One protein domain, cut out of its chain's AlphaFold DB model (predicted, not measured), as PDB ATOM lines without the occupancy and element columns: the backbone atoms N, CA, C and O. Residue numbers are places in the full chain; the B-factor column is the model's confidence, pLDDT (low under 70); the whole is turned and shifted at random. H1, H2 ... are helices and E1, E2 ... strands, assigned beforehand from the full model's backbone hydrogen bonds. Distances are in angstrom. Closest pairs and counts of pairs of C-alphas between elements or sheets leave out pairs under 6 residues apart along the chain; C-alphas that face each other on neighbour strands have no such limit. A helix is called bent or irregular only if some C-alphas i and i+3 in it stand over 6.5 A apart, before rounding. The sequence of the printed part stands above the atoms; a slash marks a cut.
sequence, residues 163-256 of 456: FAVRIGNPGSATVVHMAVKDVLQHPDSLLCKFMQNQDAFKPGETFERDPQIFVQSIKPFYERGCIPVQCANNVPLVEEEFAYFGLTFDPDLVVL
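Overview. This is residues 163 to 256 of the 456 residues of the protein "Hypothetical protein" of Eutreptiella gymnastica (UniProt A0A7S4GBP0). A helix, H3, runs through the middle of the domain, with the two-strand hairpin of E1 and E2 along one side of it and the kinked helix H4 across its other side. The short helix H1 follows E2 and meets H3 near its end, H2 lies near E1, and residues 197 to 203 stick out as a free loop. The printed part has 94 residues, with named elements in the order E1 E2 H1 H2 H3 H4; the two strands form one antiparallel sheet, and the class is mixed, helices and strands. The whole is compact, with a radius of gyration of the C-alphas of 12.8 A and spans of 38 by 28 by 19 A.

Along the chain. E1, residues 163 to 167, begins at C-alpha 163 (-27.951, -27.427, -28.755) and is 12.9 A long. E2, residues 174 to 179, is 16.5 A long. H1 is residues 180 to 183 and H2 residues 190 to 196. H3, residues 211 to 224, begins at C-alpha 211 (-40.896, -19.092, -25.161) and is 18.6 A long. It is neither bent nor irregular, but only just: C-alphas 216 and 219 are 6.5 A apart. H4, residues 229 to 244, is 19.5 A long and ends at C-alpha 244 (-36.654, -12.889, -36.303). It is irregular, with C-alphas 233 and 236 lying 9.0 A apart, and has a kink of 92 degrees near residue 236.

Arrangement. E1 and E2 are a hairpin, antiparallel at 151 degrees; N 165 and O 176 are within hydrogen-bond range at 2.9 A, as are N 174 and O 167 at 2.8 A. The closest C-alphas of E2 and H3 are those of Thr 174 and Pro 211, 6.4 A apart. H1 and H3 only just touch, with 3 pairs of C-alphas within 8 A; the closest, Asp 182 and Tyr 222, are 5.3 A apart. H1 and H2 are close but not clearly touching, the C-alphas of Val 183 and Cys 192 being closest at 5.5 A. H2 is near E1 but apart from E2 and H3. With residues 213 to 218 alone, H3 touches H4, about perpendicular at 86 degrees; their closest C-alphas, Ile 213 and Val 238, are 6.7 A apart. H4 is apart from E1, E2 and H1. Every O i to N i+4 pair is within hydrogen-bond range in H2, 8 of 10 in H3 and 7 of 12 in H4; H1 is too short for such a pair.

Size, cuts and confidence. The two C-alphas farthest apart, those of Asp 199 and Leu 256, are 39.4 A apart. The printed part has no cut. The link from H2 to H3, 14 residues, is long. Residues 245 to 256 hold no named element, but residues 254 to 255 make a short parallel pairing with residues 227 to 228. The mean pLDDT of the printed part is 78.7, and residues 198 to 204, 226 to 235 and 249 to 256 are under 70.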
ATOM      1  N   PHE A 163     -28.047 -28.875 -28.844       86.50
ATOM      2  CA  PHE A 163     -27.951 -27.427 -28.755       86.50
ATOM      3  C   PHE A 163     -28.984 -26.921 -27.735       86.50
ATOM      4  O   PHE A 163     -30.112 -27.420 -27.686       86.50
ATOM      5  N   ALA A 164     -28.601 -25.962 -26.891       89.19
ATOM      6  CA  ALA A 164     -29.447 -25.432 -25.824       89.19
ATOM      7  C   ALA A 164     -29.581 -23.911 -25.961       89.19
ATOM      8  O   ALA A 164     -28.593 -23.184 -25.865       89.19
ATOM      9  N   VAL A 165     -30.809 -23.446 -26.174       90.12
ATOM     10  CA  VAL A 165     -31.149 -22.036 -26.410       90.12
ATOM     11  C   VAL A 165     -31.881 -21.478 -25.195       90.12
ATOM     12  O   VAL A 165     -32.681 -22.183 -24.586       90.12
ATOM     13  N   ARG A 166     -31.646 -20.213 -24.837       92.19
ATOM     14  CA  ARG A 166     -32.444 -19.494 -23.833       92.19
ATOM     15  C   ARG A 166     -33.436 -18.573 -24.533       92.19
ATOM     16  O   ARG A 166     -33.006 -17.705 -25.286       92.19
ATOM     17  N   ILE A 167     -34.729 -18.761 -24.280       93.81
ATOM     18  CA  ILE A 167     -35.817 -17.960 -24.861       93.81
ATOM     19  C   ILE A 167     -36.628 -17.290 -23.746       93.81
ATOM     20  O   ILE A 167     -37.013 -17.955 -22.782       93.81
ATOM     21  N   GLY A 168     -36.910 -15.997 -23.882       92.00
ATOM     22  CA  GLY A 168     -37.650 -15.180 -22.915       92.00
ATOM     23  C   GLY A 168     -36.778 -14.099 -22.277       92.00
ATOM     24  O   GLY A 168     -35.662 -13.849 -22.722       92.00
ATOM     25  N   ASN A 169     -37.272 -13.450 -21.223       90.81
ATOM     26  CA  ASN A 169     -36.584 -12.297 -20.633       90.81
ATOM     27  C   ASN A 169     -35.345 -12.710 -19.808       90.81
ATOM     28  O   ASN A 169     -35.335 -13.790 -19.197       90.81
ATOM     29  N   PRO A 170     -34.319 -11.845 -19.690       83.75
ATOM     30  CA  PRO A 170     -33.179 -12.084 -18.810       83.75
ATOM     31  C   PRO A 170     -33.631 -12.330 -17.364       83.75
ATOM     32  O   PRO A 170     -34.282 -11.493 -16.743       83.75
ATOM     33  N   GLY A 171     -33.294 -13.504 -16.828       83.75
ATOM     34  CA  GLY A 171     -33.688 -13.942 -15.482       83.75
ATOM     35  C   GLY A 171     -34.935 -14.834 -15.410       83.75
ATOM     36  O   GLY A 171     -35.090 -15.534 -14.414       83.75
ATOM     37  N   SER A 172     -35.772 -14.897 -16.454       87.94
ATOM     38  CA  SER A 172     -36.911 -15.838 -16.548       87.94
ATOM     39  C   SER A 172     -36.889 -16.742 -17.790       87.94
ATOM     40  O   SER A 172     -37.806 -17.538 -17.994       87.94
ATOM     41  N   ALA A 173     -35.838 -16.647 -18.611       90.88
ATOM     42  CA  ALA A 173     -35.703 -17.391 -19.855       90.88
ATOM     43  C   ALA A 173     -35.776 -18.920 -19.686       90.88
ATOM     44  O   ALA A 173     -35.074 -19.527 -18.874       90.88
ATOM     45  N   THR A 174     -36.587 -19.549 -20.534       92.25
ATOM     46  CA  THR A 174     -36.720 -21.003 -20.649       92.25
ATOM     47  C   THR A 174     -35.552 -21.571 -21.450       92.25
ATOM     48  O   THR A 174     -35.238 -21.074 -22.532       92.25
ATOM     49  N   VAL A 175     -34.922 -22.637 -20.946       92.25
ATOM     50  CA  VAL A 175     -33.892 -23.378 -21.690       92.25
ATOM     51  C   VAL A 175     -34.569 -24.407 -22.594       92.25
ATOM     52  O   VAL A 175     -35.164 -25.372 -22.115       92.25
ATOM     53  N   VAL A 176     -34.470 -24.209 -23.905       91.75
ATOM     54  CA  VAL A 176     -35.030 -25.094 -24.927       91.75
ATOM     55  C   VAL A 176     -33.907 -25.910 -25.560       91.75
ATOM     56  O   VAL A 176     -32.989 -25.366 -26.169       91.75
ATOM     57  N   HIS A 177     -33.987 -27.234 -25.423       91.81
ATOM     58  CA  HIS A 177     -33.046 -28.168 -26.045       91.81
ATOM     59  C   HIS A 177     -33.537 -28.606 -27.432       91.81
ATOM     60  O   HIS A 177     -34.715 -28.935 -27.610       91.81
ATOM     61  N   MET A 178     -32.620 -28.647 -28.397       91.06
ATOM     62  CA  MET A 178     -32.812 -29.066 -29.793       91.06
ATOM     63  C   MET A 178     -31.627 -29.948 -30.216       91.06
ATOM     64  O   MET A 178     -30.557 -29.857 -29.618       91.06
ATOM     65  N   ALA A 179     -31.766 -30.802 -31.234       91.38
ATOM     66  CA  ALA A 179     -30.605 -31.520 -31.767       91.38
ATOM     67  C   ALA A 179     -29.838 -30.638 -32.766       91.38
ATOM     68  O   ALA A 179     -30.448 -29.952 -33.589       91.38
ATOM     69  N   VAL A 180     -28.503 -30.691 -32.743       89.75
ATOM     70  CA  VAL A 180     -27.641 -29.930 -33.673       89.75
ATOM     71  C   VAL A 180     -28.013 -30.203 -35.137       89.75
ATOM     72  O   VAL A 180     -28.092 -29.274 -35.939       89.75
ATOM     73  N   LYS A 181     -28.327 -31.463 -35.474       91.06
ATOM     74  CA  LYS A 181     -28.773 -31.888 -36.815       91.06
ATOM     75  C   LYS A 181     -30.034 -31.179 -37.338       91.06
ATOM     76  O   LYS A 181     -30.226 -31.125 -38.547       91.06
ATOM     77  N   ASP A 182     -30.881 -30.662 -36.453       90.75
ATOM     78  CA  ASP A 182     -32.162 -30.039 -36.812       90.75
ATOM     79  C   ASP A 182     -31.971 -28.544 -37.067       90.75
ATOM     80  O   ASP A 182     -32.458 -28.000 -38.051       90.75
ATOM     81  N   VAL A 183     -31.105 -27.901 -36.278       91.06
ATOM     82  CA  VAL A 183     -30.641 -26.534 -36.553       91.06
ATOM     83  C   VAL A 183     -29.826 -26.467 -37.856       91.06
ATOM     84  O   VAL A 183     -30.008 -25.543 -38.647       91.06
ATOM     85  N   LEU A 184     -28.970 -27.463 -38.127       90.19
ATOM     86  CA  LEU A 184     -28.143 -27.516 -39.344       90.19
ATOM     87  C   LEU A 184     -28.936 -27.664 -40.657       90.19
ATOM     88  O   LEU A 184     -28.383 -27.357 -41.710       90.19
ATOM     89  N   GLN A 185     -30.202 -28.097 -40.625       86.81
ATOM     90  CA  GLN A 185     -31.046 -28.192 -41.829       86.81
ATOM     91  C   GLN A 185     -31.447 -26.819 -42.394       86.81
ATOM     92  O   GLN A 185     -31.801 -26.721 -43.567       86.81
ATOM     93  N   HIS A 186     -31.331 -25.753 -41.596       88.88
ATOM     94  CA  HIS A 186     -31.668 -24.385 -41.985       88.88
ATOM     95  C   HIS A 186     -30.410 -23.498 -41.897       88.88
ATOM     96  O   HIS A 186     -30.278 -22.715 -40.955       88.88
ATOM     97  N   PRO A 187     -29.447 -23.620 -42.838       88.00
ATOM     98  CA  PRO A 187     -28.134 -22.965 -42.751       88.00
ATOM     99  C   PRO A 187     -28.217 -21.437 -42.655       88.00
ATOM    100  O   PRO A 187     -27.358 -20.808 -42.037       88.00
ATOM    101  N   ASP A 188     -29.269 -20.846 -43.220       85.69
ATOM    102  CA  ASP A 188     -29.492 -19.406 -43.189       85.69
ATOM    103  C   ASP A 188     -30.136 -18.866 -41.911       85.69
ATOM    104  O   ASP A 188     -30.163 -17.644 -41.729       85.69
ATOM    105  N   SER A 189     -30.600 -19.729 -41.009       92.75
ATOM    106  CA  SER A 189     -31.297 -19.278 -39.811       92.75
ATOM    107  C   SER A 189     -30.364 -18.618 -38.795       92.75
ATOM    108  O   SER A 189     -29.162 -18.901 -38.719       92.75
ATOM    109  N   LEU A 190     -30.947 -17.770 -37.946       91.62
ATOM    110  CA  LEU A 190     -30.256 -17.117 -36.839       91.62
ATOM    111  C   LEU A 190     -29.616 -18.144 -35.897       91.62
ATOM    112  O   LEU A 190     -28.460 -17.978 -35.521       91.62
ATOM    113  N   LEU A 191     -30.323 -19.232 -35.563       91.00
ATOM    114  CA  LEU A 191     -29.796 -20.282 -34.682       91.00
ATOM    115  C   LEU A 191     -28.632 -21.047 -35.321       91.00
ATOM    116  O   LEU A 191     -27.677 -21.386 -34.624       91.00
ATOM    117  N   CYS A 192     -28.675 -21.296 -36.632       91.31
ATOM    118  CA  CYS A 192     -27.594 -21.994 -37.319       91.31
ATOM    119  C   CYS A 192     -26.341 -21.116 -37.424       91.31
ATOM    120  O   CYS A 192     -25.246 -21.556 -37.072       91.31
ATOM    121  N   LYS A 193     -26.507 -19.839 -37.788       89.94
ATOM    122  CA  LYS A 193     -25.430 -18.836 -37.810       89.94
ATOM    123  C   LYS A 193     -24.826 -18.611 -36.414       89.94
ATOM    124  O   LYS A 193     -23.606 -18.565 -36.278       89.94
ATOM    125  N   PHE A 194     -25.654 -18.559 -35.371       87.69
ATOM    126  CA  PHE A 194     -25.232 -18.456 -33.967       87.69
ATOM    127  C   PHE A 194     -24.447 -19.695 -33.495       87.69
ATOM    128  O   PHE A 194     -23.398 -19.564 -32.875       87.69
ATOM    129  N   MET A 195     -24.904 -20.903 -33.845       87.31
ATOM    130  CA  MET A 195     -24.234 -22.166 -33.501       87.31
ATOM    131  C   MET A 195     -22.901 -22.373 -34.246       87.31
ATOM    132  O   MET A 195     -21.992 -23.013 -33.715       87.31
ATOM    133  N   GLN A 196     -22.770 -21.851 -35.470       85.88
ATOM    134  CA  GLN A 196     -21.523 -21.911 -36.242       85.88
ATOM    135  C   GLN A 196     -20.475 -20.899 -35.742       85.88
ATOM    136  O   GLN A 196     -19.292 -21.234 -35.666       85.88
ATOM    137  N   ASN A 197     -20.895 -19.689 -35.360       82.38
ATOM    138  CA  ASN A 197     -20.008 -18.614 -34.904       82.38
ATOM    139  C   ASN A 197     -19.630 -18.758 -33.417       82.38
ATOM    140  O   ASN A 197     -20.008 -17.935 -32.584       82.38
ATOM    141  N   GLN A 198     -18.845 -19.789 -33.081       61.72
ATOM    142  CA  GLN A 198     -18.435 -20.077 -31.695       61.72
ATOM    143  C   GLN A 198     -17.710 -18.903 -31.004       61.72
ATOM    144  O   GLN A 198     -17.870 -18.731 -29.800       61.72
ATOM    145  N   ASP A 199     -16.984 -18.060 -31.747       57.25
ATOM    146  CA  ASP A 199     -16.305 -16.867 -31.209       57.25
ATOM    147  C   ASP A 199     -17.258 -15.699 -30.874       57.25
ATOM    148  O   ASP A 199     -16.876 -14.777 -30.151       57.25
ATOM    149  N   ALA A 200     -18.496 -15.718 -31.382       55.31
ATOM    150  CA  ALA A 200     -19.526 -14.735 -31.037       55.31
ATOM    151  C   ALA A 200     -20.331 -15.137 -29.788       55.31
ATOM    152  O   ALA A 200     -20.901 -14.272 -29.129       55.31
ATOM    153  N   PHE A 201     -20.369 -16.432 -29.459       56.44
ATOM    154  CA  PHE A 201     -21.212 -16.986 -28.404       56.44
ATOM    155  C   PHE A 201     -20.743 -16.584 -27.001       56.44
ATOM    156  O   PHE A 201     -19.720 -17.069 -26.507       56.44
ATOM    157  N   LYS A 202     -21.544 -15.781 -26.292       61.97
ATOM    158  CA  LYS A 202     -21.386 -15.623 -24.840       61.97
ATOM    159  C   LYS A 202     -22.276 -16.646 -24.127       61.97
ATOM    160  O   LYS A 202     -23.501 -16.536 -24.209       61.97
ATOM    161  N   PRO A 203     -21.714 -17.616 -23.378       56.84
ATOM    162  CA  PRO A 203     -22.509 -18.619 -22.671       56.84
ATOM    163  C   PRO A 203     -23.416 -17.961 -21.622       56.84
ATOM    164  O   PRO A 203     -22.977 -17.577 -20.539       56.84
ATOM    165  N   GLY A 204     -24.698 -17.830 -21.966       63.56
ATOM    166  CA  GLY A 204     -25.691 -17.082 -21.193       63.56
ATOM    167  C   GLY A 204     -26.595 -16.186 -22.041       63.56
ATOM    168  O   GLY A 204     -27.667 -15.821 -21.554       63.56
ATOM    169  N   GLU A 205     -26.210 -15.886 -23.288       78.88
ATOM    170  CA  GLU A 205     -27.042 -15.159 -24.254       78.88
ATOM    171  C   GLU A 205     -28.436 -15.776 -24.392       78.88
ATOM    172  O   GLU A 205     -28.638 -16.988 -24.278       78.88
ATOM    173  N   THR A 206     -29.409 -14.884 -24.532       87.62
ATOM    174  CA  THR A 206     -30.832 -15.144 -24.350       87.62
ATOM    175  C   THR A 206     -31.583 -14.355 -25.410       87.62
ATOM    176  O   THR A 206     -31.359 -13.156 -25.554       87.62
ATOM    177  N   PHE A 207     -32.449 -15.028 -26.161       91.94
ATOM    178  CA  PHE A 207     -33.286 -14.403 -27.176       91.94
ATOM    179  C   PHE A 207     -34.570 -13.911 -26.499       91.94
ATOM    180  O   PHE A 207     -35.367 -14.718 -26.015       91.94
ATOM    181  N   GLU A 208     -34.760 -12.592 -26.455       93.50
ATOM    182  CA  GLU A 208     -35.900 -11.916 -25.815       93.50
ATOM    183  C   GLU A 208     -37.170 -12.033 -26.681       93.50
ATOM    184  O   GLU A 208     -37.678 -11.062 -27.237       93.50
ATOM    185  N   ARG A 209     -37.632 -13.276 -26.847       93.38
ATOM    186  CA  ARG A 209     -38.753 -13.724 -27.687       93.38
ATOM    187  C   ARG A 209     -39.726 -14.580 -26.871       93.38
ATOM    188  O   ARG A 209     -39.391 -14.998 -25.761       93.38
ATOM    189  N   ASP A 210     -40.915 -14.872 -27.398       90.62
ATOM    190  CA  ASP A 210     -41.917 -15.651 -26.653       90.62
ATOM    191  C   ASP A 210     -41.513 -17.146 -26.546       90.62
ATOM    192  O   ASP A 210     -41.398 -17.837 -27.567       90.62
ATOM    193  N   PRO A 211     -41.310 -17.700 -25.330       91.12
ATOM    194  CA  PRO A 211     -40.896 -19.092 -25.161       91.12
ATOM    195  C   PRO A 211     -41.994 -20.103 -25.517       91.12
ATOM    196  O   PRO A 211     -41.662 -21.228 -25.888       91.12
ATOM    197  N   GLN A 212     -43.279 -19.743 -25.436       89.00
ATOM    198  CA  GLN A 212     -44.372 -20.609 -25.880       89.00
ATOM    199  C   GLN A 212     -44.401 -20.679 -27.407       89.00
ATOM    200  O   GLN A 212     -44.376 -21.782 -27.952       89.00
ATOM    201  N   ILE A 213     -44.355 -19.535 -28.100       86.75
ATOM    202  CA  ILE A 213     -44.349 -19.512 -29.574       86.75
ATOM    203  C   ILE A 213     -43.080 -20.183 -30.119       86.75
ATOM    204  O   ILE A 213     -43.150 -20.949 -31.084       86.75
ATOM    205  N   PHE A 214     -41.928 -20.009 -29.463       92.19
ATOM    206  CA  PHE A 214     -40.716 -20.730 -29.847       92.19
ATOM    207  C   PHE A 214     -40.861 -22.250 -29.692       92.19
ATOM    208  O   PHE A 214     -40.573 -22.997 -30.627       92.19
ATOM    209  N   VAL A 215     -41.312 -22.731 -28.527       89.94
ATOM    210  CA  VAL A 215     -41.446 -24.173 -28.249       89.94
ATOM    211  C   VAL A 215     -42.528 -24.829 -29.110       89.94
ATOM    212  O   VAL A 215     -42.390 -26.004 -29.452       89.94
ATOM    213  N   GLN A 216     -43.582 -24.095 -29.470       84.44
ATOM    214  CA  GLN A 216     -44.743 -24.636 -30.175       84.44
ATOM    215  C   GLN A 216     -44.705 -24.448 -31.699       84.44
ATOM    216  O   GLN A 216     -45.233 -25.302 -32.404       84.44
ATOM    217  N   SER A 217     -44.077 -23.390 -32.222       84.06
ATOM    218  CA  SER A 217     -44.045 -23.095 -33.668       84.06
ATOM    219  C   SER A 217     -42.639 -23.186 -34.262       84.06
ATOM    220  O   SER A 217     -42.431 -23.918 -35.228       84.06
ATOM    221  N   ILE A 218     -41.660 -22.484 -33.678       90.88
ATOM    222  CA  ILE A 218     -40.299 -22.396 -34.237       90.88
ATOM    223  C   ILE A 218     -39.563 -23.732 -34.111       90.88
ATOM    224  O   ILE A 218     -39.051 -24.261 -35.095       90.88
ATOM    225  N   LYS A 219     -39.532 -24.320 -32.912       92.19
ATOM    226  CA  LYS A 219     -38.834 -25.585 -32.664       92.19
ATOM    227  C   LYS A 219     -39.387 -26.745 -33.521       92.19
ATOM    228  O   LYS A 219     -38.567 -27.427 -34.136       92.19
ATOM    229  N   PRO A 220     -40.712 -26.981 -33.629       85.06
ATOM    230  CA  PRO A 220     -41.244 -28.030 -34.501       85.06
ATOM    231  C   PRO A 220     -40.917 -27.833 -35.983       85.06
ATOM    232  O   PRO A 220     -40.719 -28.825 -36.682       85.06
ATOM    233  N   PHE A 221     -40.769 -26.587 -36.449       86.12
ATOM    234  CA  PHE A 221     -40.316 -26.316 -37.811       86.12
ATOM    235  C   PHE A 221     -38.875 -26.791 -38.046       86.12
ATOM    236  O   PHE A 221     -38.641 -27.497 -39.019       86.12
ATOM    237  N   TYR A 222     -37.936 -26.530 -37.128       88.69
ATOM    238  CA  TYR A 222     -36.586 -27.117 -37.207       88.69
ATOM    239  C   TYR A 222     -36.590 -28.654 -37.114       88.69
ATOM    240  O   TYR A 222     -35.787 -29.316 -37.762       88.69
ATOM    241  N   GLU A 223     -37.466 -29.243 -36.290       86.81
ATOM    242  CA  GLU A 223     -37.527 -30.703 -36.110       86.81
ATOM    243  C   GLU A 223     -38.189 -31.453 -37.285       86.81
ATOM    244  O   GLU A 223     -37.974 -32.660 -37.419       86.81
ATOM    245  N   ARG A 224     -39.066 -30.797 -38.066       77.56
ATOM    246  CA  ARG A 224     -40.020 -31.475 -38.980       77.56
ATOM    247  C   ARG A 224     -40.320 -30.749 -40.296       77.56
ATOM    248  O   ARG A 224     -41.029 -31.308 -41.128       77.56
ATOM    249  N   GLY A 225     -39.862 -29.512 -40.471       73.94
ATOM    250  CA  GLY A 225     -40.208 -28.649 -41.605       73.94
ATOM    251  C   GLY A 225     -41.646 -28.108 -41.605       73.94
ATOM    252  O   GLY A 225     -42.088 -27.594 -42.629       73.94
ATOM    253  N   CYS A 226     -42.401 -28.226 -40.504       69.56
ATOM    254  CA  CYS A 226     -43.817 -27.835 -40.451       69.56
ATOM    255  C   CYS A 226     -44.238 -27.180 -39.122       69.56
ATOM    256  O   CYS A 226     -43.632 -27.406 -38.073       69.56
ATOM    257  N   ILE A 227     -45.299 -26.366 -39.178       66.94
ATOM    258  CA  ILE A 227     -45.820 -25.579 -38.046       66.94
ATOM    259  C   ILE A 227     -47.164 -26.166 -37.572       66.94
ATOM    260  O   ILE A 227     -48.098 -26.205 -38.376       66.94
ATOM    261  N   PRO A 228     -47.316 -26.582 -36.298       58.97
ATOM    262  CA  PRO A 228     -48.568 -27.143 -35.792       58.97
ATOM    263  C   PRO A 228     -49.615 -26.058 -35.469       58.97
ATOM    264  O   PRO A 228     -49.419 -25.158 -34.655       58.97
ATOM    265  N   VAL A 229     -50.794 -26.190 -36.074       46.97
ATOM    266  CA  VAL A 229     -51.842 -25.149 -36.115       46.97
ATOM    267  C   VAL A 229     -52.597 -24.893 -34.804       46.97
ATOM    268  O   VAL A 229     -53.303 -23.892 -34.717       46.97
ATOM    269  N   GLN A 230     -52.381 -25.669 -33.732       49.22
ATOM    270  CA  GLN A 230     -52.892 -25.300 -32.393       49.22
ATOM    271  C   GLN A 230     -52.435 -23.891 -31.951       49.22
ATOM    272  O   GLN A 230     -53.099 -23.248 -31.139       49.22
ATOM    273  N   CYS A 231     -51.348 -23.388 -32.545       43.34
ATOM    274  CA  CYS A 231     -50.730 -22.102 -32.228       43.34
ATOM    275  C   CYS A 231     -50.956 -21.028 -33.308       43.34
ATOM    276  O   CYS A 231     -50.578 -19.872 -33.124       43.34
ATOM    277  N   ALA A 232     -51.646 -21.358 -34.408       48.38
ATOM    278  CA  ALA A 232     -51.950 -20.414 -35.487       48.38
ATOM    279  C   ALA A 232     -53.024 -19.371 -35.119       48.38
ATOM    280  O   ALA A 232     -53.315 -18.484 -35.917       48.38
ATOM    281  N   ASN A 233     -53.594 -19.429 -33.909       46.75
ATOM    282  CA  ASN A 233     -54.537 -18.422 -33.409       46.75
ATOM    283  C   ASN A 233     -53.960 -16.989 -33.447       46.75
ATOM    284  O   ASN A 233     -54.724 -16.037 -33.582       46.75
ATOM    285  N   ASN A 234     -52.628 -16.848 -33.404       64.44
ATOM    286  CA  ASN A 234     -51.903 -15.593 -33.616       64.44
ATOM    287  C   ASN A 234     -50.875 -15.718 -34.762       64.44
ATOM    288  O   ASN A 234     -49.679 -15.535 -34.534       64.44
ATOM    289  N   VAL A 235     -51.323 -16.005 -35.998       65.81
ATOM    290  CA  VAL A 235     -50.440 -16.062 -37.193       65.81
ATOM    291  C   VAL A 235     -49.417 -14.910 -37.262       65.81
ATOM    292  O   VAL A 235     -48.248 -15.224 -37.463       65.81
ATOM    293  N   PRO A 236     -49.770 -13.624 -37.019       72.62
ATOM    294  CA  PRO A 236     -48.804 -12.527 -37.130       72.62
ATOM    295  C   PRO A 236     -47.626 -12.622 -36.150       72.62
ATOM    296  O   PRO A 236     -46.516 -12.244 -36.500       72.62
ATOM    297  N   LEU A 237     -47.837 -13.164 -34.942       74.25
ATOM    298  CA  LEU A 237     -46.745 -13.372 -33.982       74.25
ATOM    299  C   LEU A 237     -45.852 -14.546 -34.404       74.25
ATOM    300  O   LEU A 237     -44.643 -14.492 -34.222       74.25
ATOM    301  N   VAL A 238     -46.427 -15.596 -35.003       76.44
ATOM    302  CA  VAL A 238     -45.639 -16.705 -35.569       76.44
ATOM    303  C   VAL A 238     -44.798 -16.215 -36.751       76.44
ATOM    304  O   VAL A 238     -43.624 -16.554 -36.836       76.44
ATOM    305  N   GLU A 239     -45.370 -15.391 -37.626       79.38
ATOM    306  CA  GLU A 239     -44.677 -14.772 -38.761       79.38
ATOM    307  C   GLU A 239     -43.533 -13.847 -38.299       79.38
ATOM    308  O   GLU A 239     -42.429 -13.922 -38.840       79.38
ATOM    309  N   GLU A 240     -43.744 -13.057 -37.237       86.31
ATOM    310  CA  GLU A 240     -42.700 -12.223 -36.625       86.31
ATOM    311  C   GLU A 240     -41.555 -13.060 -36.021       86.31
ATOM    312  O   GLU A 240     -40.385 -12.765 -36.267       86.31
ATOM    313  N   GLU A 241     -41.863 -14.135 -35.283       88.75
ATOM    314  CA  GLU A 241     -40.844 -15.060 -34.762       88.75
ATOM    315  C   GLU A 241     -40.060 -15.739 -35.900       88.75
ATOM    316  O   GLU A 241     -38.837 -15.868 -35.826       88.75
ATOM    317  N   PHE A 242     -40.732 -16.149 -36.983       88.44
ATOM    318  CA  PHE A 242     -40.069 -16.730 -38.155       88.44
ATOM    319  C   PHE A 242     -39.091 -15.740 -38.796       88.44
ATOM    320  O   PHE A 242     -37.924 -16.085 -39.005       88.44
ATOM    321  N   ALA A 243     -39.530 -14.501 -39.029       88.81
ATOM    322  CA  ALA A 243     -38.680 -13.436 -39.549       88.81
ATOM    323  C   ALA A 243     -37.483 -13.151 -38.620       88.81
ATOM    324  O   ALA A 243     -36.348 -13.064 -39.092       88.81
ATOM    325  N   TYR A 244     -37.709 -13.086 -37.302       92.88
ATOM    326  CA  TYR A 244     -36.654 -12.889 -36.303       92.88
ATOM    327  C   TYR A 244     -35.603 -14.009 -36.331       92.88
ATOM    328  O   TYR A 244     -34.403 -13.735 -36.336       92.88
ATOM    329  N   PHE A 245     -36.024 -15.276 -36.413       92.56
ATOM    330  CA  PHE A 245     -35.102 -16.413 -36.494       92.56
ATOM    331  C   PHE A 245     -34.512 -16.654 -37.896       92.56
ATOM    332  O   PHE A 245     -33.773 -17.625 -38.073       92.56
ATOM    333  N   GLY A 246     -34.770 -15.782 -38.878       90.75
ATOM    334  CA  GLY A 246     -34.254 -15.920 -40.242       90.75
ATOM    335  C   GLY A 246     -34.815 -17.142 -40.975       90.75
ATOM    336  O   GLY A 246     -34.100 -17.788 -41.739       90.75
ATOM    337  N   LEU A 247     -36.070 -17.498 -40.692       86.25
ATOM    338  CA  LEU A 247     -36.794 -18.608 -41.301       86.25
ATOM    339  C   LEU A 247     -37.833 -18.074 -42.289       86.25
ATOM    340  O   LEU A 247     -38.609 -17.178 -41.965       86.25
ATOM    341  N   THR A 248     -37.903 -18.666 -43.480       77.06
ATOM    342  CA  THR A 248     -38.971 -18.363 -44.438       77.06
ATOM    343  C   THR A 248     -40.301 -18.897 -43.910       77.06
ATOM    344  O   THR A 248     -40.505 -20.110 -43.860       77.06
ATOM    345  N   PHE A 249     -41.211 -18.001 -43.526       62.88
ATOM    346  CA  PHE A 249     -42.596 -18.367 -43.237       62.88
ATOM    347  C   PHE A 249     -43.345 -18.588 -44.555       62.88
ATOM    348  O   PHE A 249     -43.752 -17.635 -45.217       62.88
ATOM    349  N   ASP A 250     -43.511 -19.850 -44.947       59.41
ATOM    350  CA  ASP A 250     -44.427 -20.218 -46.025       59.41
ATOM    351  C   ASP A 250     -45.832 -20.451 -45.429       59.41
ATOM    352  O   ASP A 250     -46.024 -21.410 -44.669       59.41
ATOM    353  N   PRO A 251     -46.832 -19.601 -45.742       48.38
ATOM    354  CA  PRO A 251     -48.185 -19.742 -45.218       48.38
ATOM    355  C   PRO A 251     -48.903 -21.010 -45.702       48.38
ATOM    356  O   PRO A 251     -49.913 -21.367 -45.085       48.38
ATOM    357  N   ASP A 252     -48.409 -21.673 -46.755       41.03
ATOM    358  CA  ASP A 252     -48.955 -22.908 -47.316       41.03
ATOM    359  C   ASP A 252     -48.293 -24.179 -46.699       41.03
ATOM    360  O   ASP A 252     -48.862 -25.265 -46.799       41.03
ATOM    361  N   LEU A 253     -47.183 -24.063 -45.937       40.22
ATOM    362  CA  LEU A 253     -46.566 -25.155 -45.131       40.22
ATOM    363  C   LEU A 253     -47.204 -25.355 -43.732       40.22
ATOM    364  O   LEU A 253     -46.631 -25.968 -42.821       40.22
ATOM    365  N   VAL A 254     -48.405 -24.820 -43.532       38.94
ATOM    366  CA  VAL A 254     -49.097 -24.759 -42.239       38.94
ATOM    367  C   VAL A 254     -49.899 -26.052 -42.000       38.94
ATOM    368  O   VAL A 254     -51.046 -26.185 -42.427       38.94
ATOM    369  N   VAL A 255     -49.280 -27.030 -41.326       36.25
ATOM    370  CA  VAL A 255     -49.816 -28.395 -41.145       36.25
ATOM    371  C   VAL A 255     -50.687 -28.506 -39.890       36.25
ATOM    372  O   VAL A 255     -50.219 -28.410 -38.753       36.25
ATOM    373  N   LEU A 256     -51.978 -28.769 -40.092       34.25
ATOM    374  CA  LEU A 256     -52.942 -28.994 -39.013       34.25
ATOM    375  C   LEU A 256     -52.669 -30.322 -38.277       34.25
ATOM    376  O   LEU A 256     -52.737 -31.379 -38.905       34.25
TER     377      LEU A 256